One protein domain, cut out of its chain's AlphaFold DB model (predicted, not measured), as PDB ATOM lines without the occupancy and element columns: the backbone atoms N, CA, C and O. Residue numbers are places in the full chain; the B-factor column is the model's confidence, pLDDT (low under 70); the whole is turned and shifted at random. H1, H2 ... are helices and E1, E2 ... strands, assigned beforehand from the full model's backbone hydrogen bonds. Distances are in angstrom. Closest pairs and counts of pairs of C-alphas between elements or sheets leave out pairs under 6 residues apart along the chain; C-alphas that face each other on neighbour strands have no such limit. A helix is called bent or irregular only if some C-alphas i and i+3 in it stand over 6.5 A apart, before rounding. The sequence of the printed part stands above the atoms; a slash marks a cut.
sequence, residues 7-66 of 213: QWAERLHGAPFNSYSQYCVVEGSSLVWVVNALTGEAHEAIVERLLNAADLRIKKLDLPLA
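AT A GLANCE: This is residues 7 to 66 of the 213 residues of a protein of Gordonibacter sp. An230 (UniProt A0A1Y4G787). A long, narrow hairpin of two strands, E1 and E2, runs along the greater part of the domain, with H2 folded back over the root of the hairpin, mostly beside E2, and H1 at that same end; the tip, residues 26 to 31, sticks out. After H2 comes a tail with no named element, residues 52 to 66, whose loop, residues 58 to 63, also stands free. The printed part has 60 residues, with two named helices and two named strands in the order H1, E1, E2, H2; the sheet, E1 - E2, is antiparallel, and the class is mixed, helices and strands. The whole is loose, with a radius of gyration of the C-alphas of 13.4 A, and elongated, spanning 35 by 23 by 21 A.

IN THESE COORDINATES: Find C-alpha 20 at (1.169, -72.135, 3.458); from there E1, residues 20 to 27, runs 22.3 A to Glu 27. E2, residues 30 to 37, runs 22.5 A from Ser 30 to C-alpha 37 at (-0.114, -69.378, 6.746). Go on to H2, residues 40 to 51, 15.0 A long, which ends with C-alpha 51 at (0.007, -74.331, 18.814). H2 is irregular, but only just: C-alphas 45 and 48 are 6.7 A apart. Then go back to the first printed residue for H1, residues 7 to 14, 11.1 A long.

HOW THE PARTS SIT: Start with the hairpin of E1 and E2, antiparallel neighbours whose directions stand at 163 degrees. Look at C-alphas 22 and 35, which face each other at 4.5 A. Then look for N 23 and O 34 at 3.0 A and N 32 and O 25 at 2.8 A, both within hydrogen-bond range. From E2, look across to H2: the closest C-alphas are those of Ala 37 and His 43, 5.0 A apart. Between E1 and H2 the closest C-alphas are those of Tyr 20 and Ala 42, 6.5 A apart. H1 is apart from E2, and it is only just apart from H2, the closest C-alphas being 8.4 A from each other. In H1 every O i to N i+4 pair is within hydrogen-bond range, and in H2 6 of 8 are.

THE WHOLE: The two C-alphas farthest apart are those of Gln 7 and Gly 28, at 38.7 A. Without the stretches that stand free, the remaining 48 residues span 32 by 24 by 18 A. In the tail you will find a short antiparallel pairing of residues 57 to 58 with residues 63 to 64. The printed part has no cut, and the links H1 to E1, E1 to E2 and E2 to H2 are tight. The mean pLDDT of the printed part is 89.1, and no printed residue is under 70.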
ATOM      1  N   GLN A   7     -10.072 -83.610   3.274       84.12
ATOM      2  CA  GLN A   7     -10.562 -82.837   2.126       84.12
ATOM      3  C   GLN A   7      -9.717 -81.581   1.884       84.12
ATOM      4  O   GLN A   7      -9.412 -81.232   0.746       84.12
ATOM      5  N   TRP A   8      -9.288 -80.913   2.957       85.31
ATOM      6  CA  TRP A   8      -8.422 -79.743   2.855       85.31
ATOM      7  C   TRP A   8      -7.027 -80.124   2.346       85.31
ATOM      8  O   TRP A   8      -6.474 -79.457   1.469       85.31
ATOM      9  N   ALA A   9      -6.490 -81.247   2.829       84.06
ATOM     10  CA  ALA A   9      -5.223 -81.794   2.359       84.06
ATOM     11  C   ALA A   9      -5.228 -82.122   0.859       84.06
ATOM     12  O   ALA A   9      -4.246 -81.858   0.164       84.06
ATOM     13  N   GLU A  10      -6.328 -82.675   0.354       83.12
ATOM     14  CA  GLU A  10      -6.482 -83.005  -1.060       83.12
ATOM     15  C   GLU A  10      -6.503 -81.753  -1.946       83.12
ATOM     16  O   GLU A  10      -5.798 -81.705  -2.956       83.12
ATOM     17  N   ARG A  11      -7.203 -80.690  -1.523       83.06
ATOM     18  CA  ARG A  11      -7.199 -79.399  -2.238       83.06
ATOM     19  C   ARG A  11      -5.791 -78.814  -2.367       83.06
ATOM     20  O   ARG A  11      -5.432 -78.320  -3.433       83.06
ATOM     21  N   LEU A  12      -4.979 -78.898  -1.312       83.81
ATOM     22  CA  LEU A  12      -3.587 -78.431  -1.342       83.81
ATOM     23  C   LEU A  12      -2.727 -79.215  -2.343       83.81
ATOM     24  O   LEU A  12      -1.859 -78.645  -2.998       83.81
ATOM     25  N   HIS A  13      -2.962 -80.517  -2.507       80.44
ATOM     26  CA  HIS A  13      -2.225 -81.307  -3.497       80.44
ATOM     27  C   HIS A  13      -2.541 -80.910  -4.946       80.44
ATOM     28  O   HIS A  13      -1.678 -81.078  -5.810       80.44
ATOM     29  N   GLY A  14      -3.746 -80.396  -5.210       78.56
ATOM     30  CA  GLY A  14      -4.170 -79.951  -6.539       78.56
ATOM     31  C   GLY A  14      -3.773 -78.514  -6.890       78.56
ATOM     32  O   GLY A  14      -3.767 -78.163  -8.068       78.56
ATOM     33  N   ALA A  15      -3.436 -77.683  -5.901       81.38
ATOM     34  CA  ALA A  15      -3.141 -76.275  -6.126       81.38
ATOM     35  C   ALA A  15      -1.728 -76.063  -6.714       81.38
ATOM     36  O   ALA A  15      -0.767 -76.696  -6.263       81.38
ATOM     37  N   PRO A  16      -1.551 -75.136  -7.679       81.94
ATOM     38  CA  PRO A  16      -0.224 -74.791  -8.196       81.94
ATOM     39  C   PRO A  16       0.656 -74.153  -7.111       81.94
ATOM     40  O   PRO A  16       1.869 -74.379  -7.080       81.94
ATOM     41  N   PHE A  17       0.029 -73.418  -6.188       89.44
ATOM     42  CA  PHE A  17       0.644 -72.865  -4.991       89.44
ATOM     43  C   PHE A  17      -0.177 -73.204  -3.752       89.44
ATOM     44  O   PHE A  17      -1.398 -73.081  -3.749       89.44
ATOM     45  N   ASN A  18       0.509 -73.583  -2.677       92.19
ATOM     46  CA  ASN A  18      -0.131 -73.816  -1.389       92.19
ATOM     47  C   ASN A  18      -0.361 -72.496  -0.647       92.19
ATOM     48  O   ASN A  18       0.459 -71.579  -0.719       92.19
ATOM     49  N   SER A  19      -1.426 -72.435   0.151       93.38
ATOM     50  CA  SER A  19      -1.733 -71.320   1.060       93.38
ATOM     51  C   SER A  19      -0.888 -71.327   2.345       93.38
ATOM     52  O   SER A  19      -1.236 -70.675   3.328       93.38
ATOM     53  N   TYR A  20       0.222 -72.067   2.353       96.06
ATOM     54  CA  TYR A  20       1.169 -72.135   3.458       96.06
ATOM     55  C   TYR A  20       2.578 -72.452   2.949       96.06
ATOM     56  O   TYR A  20       2.758 -73.067   1.891       96.06
ATOM     57  N   SER A  21       3.577 -72.085   3.744       97.31
ATOM     58  CA  SER A  21       4.966 -72.495   3.553       97.31
ATOM     59  C   SER A  21       5.580 -72.913   4.883       97.31
ATOM     60  O   SER A  21       5.061 -72.591   5.953       97.31
ATOM     61  N   GLN A  22       6.672 -73.665   4.832       97.12
ATOM     62  CA  GLN A  22       7.432 -73.997   6.029       97.12
ATOM     63  C   GLN A  22       8.893 -74.255   5.700       97.12
ATOM     64  O   GLN A  22       9.221 -74.708   4.603       97.12
ATOM     65  N   TYR A  23       9.761 -74.020   6.675       97.12
ATOM     66  CA  TYR A  23      11.178 -74.358   6.610       97.12
ATOM     67  C   TYR A  23      11.779 -74.420   8.012       97.12
ATOM     68  O   TYR A  23      11.192 -73.932   8.975       97.12
ATOM     69  N   CYS A  24      12.963 -75.016   8.126       94.62
ATOM     70  CA  CYS A  24      13.720 -75.020   9.371       94.62
ATOM     71  C   CYS A  24      15.043 -74.281   9.184       94.62
ATOM     72  O   CYS A  24      15.706 -74.446   8.158       94.62
ATOM     73  N   VAL A  25      15.440 -73.504  10.189       93.62
ATOM     74  CA  VAL A  25      16.722 -72.794  10.240       93.62
ATOM     75  C   VAL A  25      17.431 -73.166  11.532       93.62
ATOM     76  O   VAL A  25      16.801 -73.319  12.574       93.62
ATOM     77  N   VAL A  26      18.746 -73.345  11.462       91.25
ATOM     78  CA  VAL A  26      19.570 -73.549  12.657       91.25
ATOM     79  C   VAL A  26      20.019 -72.186  13.170       91.25
ATOM     80  O   VAL A  26      20.680 -71.442  12.445       91.25
ATOM     81  N   GLU A  27      19.680 -71.884  14.418       89.50
ATOM     82  CA  GLU A  27      20.085 -70.670  15.123       89.50
ATOM     83  C   GLU A  27      20.854 -71.055  16.391       89.50
ATOM     84  O   GLU A  27      20.290 -71.533  17.375       89.50
ATOM     85  N   GLY A  28      22.180 -70.894  16.350       89.25
ATOM     86  CA  GLY A  28      23.056 -71.353  17.427       89.25
ATOM     87  C   GLY A  28      22.943 -72.868  17.628       89.25
ATOM     88  O   GLY A  28      23.255 -73.642  16.725       89.25
ATOM     89  N   SER A  29      22.501 -73.285  18.816       87.50
ATOM     90  CA  SER A  29      22.256 -74.690  19.174       87.50
ATOM     91  C   SER A  29      20.805 -75.141  18.972       87.50
ATOM     92  O   SER A  29      20.476 -76.276  19.308       87.50
ATOM     93  N   SER A  30      19.934 -74.264  18.472       88.69
ATOM     94  CA  SER A  30      18.495 -74.507  18.372       88.69
ATOM     95  C   SER A  30      18.055 -74.654  16.918       88.69
ATOM     96  O   SER A  30      18.595 -74.019  16.013       88.69
ATOM     97  N   LEU A  31      17.040 -75.489  16.696       90.25
ATOM     98  CA  LEU A  31      16.341 -75.583  15.419       90.25
ATOM     99  C   LEU A  31      15.062 -74.751  15.500       90.25
ATOM    100  O   LEU A  31      14.172 -75.062  16.289       90.25
ATOM    101  N   VAL A  32      14.961 -73.722  14.670       93.00
ATOM    102  CA  VAL A  32      13.753 -72.910  14.530       93.00
ATOM    103  C   VAL A  32      12.936 -73.471  13.377       93.00
ATOM    104  O   VAL A  32      13.398 -73.495  12.236       93.00
ATOM    105  N   TRP A  33      11.725 -73.937  13.674       94.38
ATOM    106  CA  TRP A  33      10.751 -74.325  12.659       94.38
ATOM    107  C   TRP A  33       9.821 -73.151  12.381       94.38
ATOM    108  O   TRP A  33       9.099 -72.698  13.266       94.38
ATOM    109  N   VAL A  34       9.857 -72.659  11.146       96.19
ATOM    110  CA  VAL A  34       8.997 -71.577  10.675       96.19
ATOM    111  C   VAL A  34       7.846 -72.185   9.889       96.19
ATOM    112  O   VAL A  34       8.068 -72.953   8.948       96.19
ATOM    113  N   VAL A  35       6.622 -71.821  10.266       96.06
ATOM    114  CA  VAL A  35       5.382 -72.226   9.599       96.06
ATOM    115  C   VAL A  35       4.585 -70.969   9.289       96.06
ATOM    116  O   VAL A  35       4.190 -70.247  10.198       96.06
ATOM    117  N   ASN A  36       4.348 -70.720   8.006       97.38
ATOM    118  CA  ASN A  36       3.619 -69.552   7.531       97.38
ATOM    119  C   ASN A  36       2.264 -69.980   6.977       97.38
ATOM    120  O   ASN A  36       2.205 -70.886   6.147       97.38
ATOM    121  N   ALA A  37       1.202 -69.283   7.368       96.44
ATOM    122  CA  ALA A  37      -0.114 -69.378   6.746       96.44
ATOM    123  C   ALA A  37      -0.408 -68.091   5.967       96.44
ATOM    124  O   ALA A  37      -0.133 -66.998   6.452       96.44
ATOM    125  N   LEU A  38      -0.957 -68.221   4.757       96.38
ATOM    126  CA  LEU A  38      -1.246 -67.089   3.861       96.38
ATOM    127  C   LEU A  38      -2.729 -66.696   3.855       96.38
ATOM    128  O   LEU A  38      -3.095 -65.662   3.304       96.38
ATOM    129  N   THR A  39      -3.584 -67.527   4.450       94.69
ATOM    130  CA  THR A  39      -5.027 -67.301   4.579       94.69
ATOM    131  C   THR A  39      -5.490 -67.658   5.989       94.69
ATOM    132  O   THR A  39      -4.847 -68.462   6.666       94.69
ATOM    133  N   GLY A  40      -6.632 -67.104   6.413       93.94
ATOM    134  CA  GLY A  40      -7.255 -67.461   7.695       93.94
ATOM    135  C   GLY A  40      -7.544 -68.962   7.801       93.94
ATOM    136  O   GLY A  40      -7.170 -69.591   8.782       93.94
ATOM    137  N   GLU A  41      -8.069 -69.571   6.732       92.94
ATOM    138  CA  GLU A  41      -8.308 -71.021   6.679       92.94
ATOM    139  C   GLU A  41      -7.014 -71.833   6.888       92.94
ATOM    140  O   GLU A  41      -7.010 -72.820   7.618       92.94
ATOM    141  N   ALA A  42      -5.893 -71.422   6.279       94.25
ATOM    142  CA  ALA A  42      -4.610 -72.093   6.488       94.25
ATOM    143  C   ALA A  42      -4.063 -71.882   7.908       94.25
ATOM    144  O   ALA A  42      -3.431 -72.784   8.461       94.25
ATOM    145  N   HIS A  43      -4.310 -70.711   8.502       95.00
ATOM    146  CA  HIS A  43      -3.926 -70.408   9.877       95.00
ATOM    147  C   HIS A  43      -4.670 -71.315  10.865       95.00
ATOM    148  O   HIS A  43      -4.026 -71.996  11.660       95.00
ATOM    149  N   GLU A  44      -5.995 -71.414  10.749       93.38
ATOM    150  CA  GLU A  44      -6.826 -72.309  11.567       93.38
ATOM    151  C   GLU A  44      -6.437 -73.783  11.364       93.38
ATOM    152  O   GLU A  44      -6.232 -74.534  12.319       93.38
ATOM    153  N   ALA A  45      -6.274 -74.213  10.107       91.88
ATOM    154  CA  ALA A  45      -5.999 -75.610   9.783       91.88
ATOM    155  C   ALA A  45      -4.599 -76.079  10.209       91.88
ATOM    156  O   ALA A  45      -4.425 -77.259  10.527       91.88
ATOM    157  N   ILE A  46      -3.595 -75.193  10.192       92.31
ATOM    158  CA  ILE A  46      -2.197 -75.544  10.478       92.31
ATOM    159  C   ILE A  46      -1.714 -74.906  11.776       92.31
ATOM    160  O   ILE A  46      -1.341 -75.624  12.701       92.31
ATOM    161  N   VAL A  47      -1.654 -73.576  11.824       91.88
ATOM    162  CA  VAL A  47      -0.944 -72.840  12.879       91.88
ATOM    163  C   VAL A  47      -1.647 -73.020  14.219       91.88
ATOM    164  O   VAL A  47      -1.009 -73.428  15.185       91.88
ATOM    165  N   GLU A  48      -2.964 -72.819  14.279       90.94
ATOM    166  CA  GLU A  48      -3.722 -73.005  15.522       90.94
ATOM    167  C   GLU A  48      -3.676 -74.453  16.009       90.94
ATOM    168  O   GLU A  48      -3.477 -74.701  17.199       90.94
ATOM    169  N   ARG A  49      -3.797 -75.429  15.099       88.56
ATOM    170  CA  ARG A  49      -3.681 -76.847  15.467       88.56
ATOM    171  C   ARG A  49      -2.296 -77.188  16.016       88.56
ATOM    172  O   ARG A  49      -2.214 -77.935  16.984       88.56
ATOM    173  N   LEU A  50      -1.222 -76.645  15.435       88.62
ATOM    174  CA  LEU A  50       0.143 -76.858  15.926       88.62
ATOM    175  C   LEU A  50       0.360 -76.245  17.309       88.62
ATOM    176  O   LEU A  50       0.956 -76.888  18.167       88.62
ATOM    177  N   LEU A  51      -0.141 -75.031  17.537       87.44
ATOM    178  CA  LEU A  51       0.007 -74.331  18.814       87.44
ATOM    179  C   LEU A  51      -0.771 -74.993  19.957       87.44
ATOM    180  O   LEU A  51      -0.359 -74.892  21.108       87.44
ATOM    181  N   ASN A  52      -1.874 -75.672  19.639       87.19
ATOM    182  CA  ASN A  52      -2.707 -76.383  20.610       87.19
ATOM    183  C   ASN A  52      -2.355 -77.877  20.741       87.19
ATOM    184  O   ASN A  52      -2.981 -78.588  21.528       87.19
ATOM    185  N   ALA A  53      -1.391 -78.383  19.968       84.75
ATOM    186  CA  ALA A  53      -1.002 -79.785  20.020       84.75
ATOM    187  C   ALA A  53      -0.178 -80.073  21.286       84.75
ATOM    188  O   ALA A  53       0.872 -79.472  21.502       84.75
ATOM    189  N   ALA A  54      -0.639 -81.025  22.101       77.69
ATOM    190  CA  ALA A  54       0.057 -81.427  23.326       77.69
ATOM    191  C   ALA A  54       1.273 -82.331  23.051       77.69
ATOM    192  O   ALA A  54       2.301 -82.190  23.706       77.69
ATOM    193  N   ASP A  55       1.172 -83.219  22.055       81.12
ATOM    194  CA  ASP A  55       2.181 -84.238  21.753       81.12
ATOM    195  C   ASP A  55       2.537 -84.236  20.262       81.12
ATOM    196  O   ASP A  55       1.881 -84.872  19.434       81.12
ATOM    197  N   LEU A  56       3.609 -83.528  19.902       85.12
ATOM    198  CA  LEU A  56       4.156 -83.530  18.545       85.12
ATOM    199  C   LEU A  56       5.410 -84.406  18.474       85.12
ATOM    200  O   LEU A  56       6.280 -84.358  19.343       85.12
ATOM    201  N   ARG A  57       5.511 -85.222  17.419       86.69
ATOM    202  CA  ARG A  57       6.626 -86.159  17.217       86.69
ATOM    203  C   ARG A  57       7.112 -86.161  15.772       86.69
ATOM    204  O   ARG A  57       6.313 -86.172  14.836       86.69
ATOM    205  N   ILE A  58       8.424 -86.272  15.578       86.56
ATOM    206  CA  ILE A  58       9.001 -86.638  14.280       86.56
ATOM    207  C   ILE A  58       8.930 -88.159  14.136       86.56
ATOM    208  O   ILE A  58       9.833 -88.879  14.557       86.56
ATOM    209  N   LYS A  59       7.869 -88.648  13.487       85.94
ATOM    210  CA  LYS A  59       7.541 -90.079  13.332       85.94
ATOM    211  C   LYS A  59       8.718 -90.973  12.929       85.94
ATOM    212  O   LYS A  59       8.933 -92.013  13.532       85.94
ATOM    213  N   LYS A  60       9.500 -90.576  11.916       84.62
ATOM    214  CA  LYS A  60      10.625 -91.391  11.411       84.62
ATOM    215  C   LYS A  60      11.789 -91.528  12.392       84.62
ATOM    216  O   LYS A  60      12.547 -92.481  12.274       84.62
ATOM    217  N   LEU A  61      11.957 -90.559  13.286       85.88
ATOM    218  CA  LEU A  61      13.023 -90.550  14.288       85.88
ATOM    219  C   LEU A  61      12.507 -90.957  15.670       85.88
ATOM    220  O   LEU A  61      13.286 -90.992  16.613       85.88
ATOM    221  N   ASP A  62      11.197 -91.190  15.782       85.06
ATOM    222  CA  ASP A  62      10.464 -91.313  17.036       85.06
ATOM    223  C   ASP A  62      10.854 -90.239  18.074       85.06
ATOM    224  O   ASP A  62      10.988 -90.489  19.270       85.06
ATOM    225  N   LEU A  63      11.074 -89.015  17.587       86.19
ATOM    226  CA  LEU A  63      11.609 -87.925  18.393       86.19
ATOM    227  C   LEU A  63      10.464 -87.026  18.879       86.19
ATOM    228  O   LEU A  63       9.803 -86.420  18.029       86.19
ATOM    229  N   PRO A  64      10.214 -86.901  20.196       85.00
ATOM    230  CA  PRO A  64       9.291 -85.897  20.709       85.00
ATOM    231  C   PRO A  64       9.823 -84.491  20.425       85.00
ATOM    232  O   PRO A  64      11.017 -84.223  20.567       85.00
ATOM    233  N   LEU A  65       8.929 -83.591  20.029       83.69
ATOM    234  CA  LEU A  65       9.238 -82.183  19.840       83.69
ATOM    235  C   LEU A  65       8.829 -81.410  21.090       83.69
ATOM    236  O   LEU A  65       7.651 -81.346  21.427       83.69
ATOM    237  N   ALA A  66       9.811 -80.808  21.753       80.62
ATOM    238  CA  ALA A  66       9.574 -79.788  22.763       80.62
ATOM    239  C   ALA A  66       9.741 -78.416  22.104       80.62
ATOM    240  O   ALA A  66      10.812 -78.105  21.577       80.62
TER     241      ALA A  66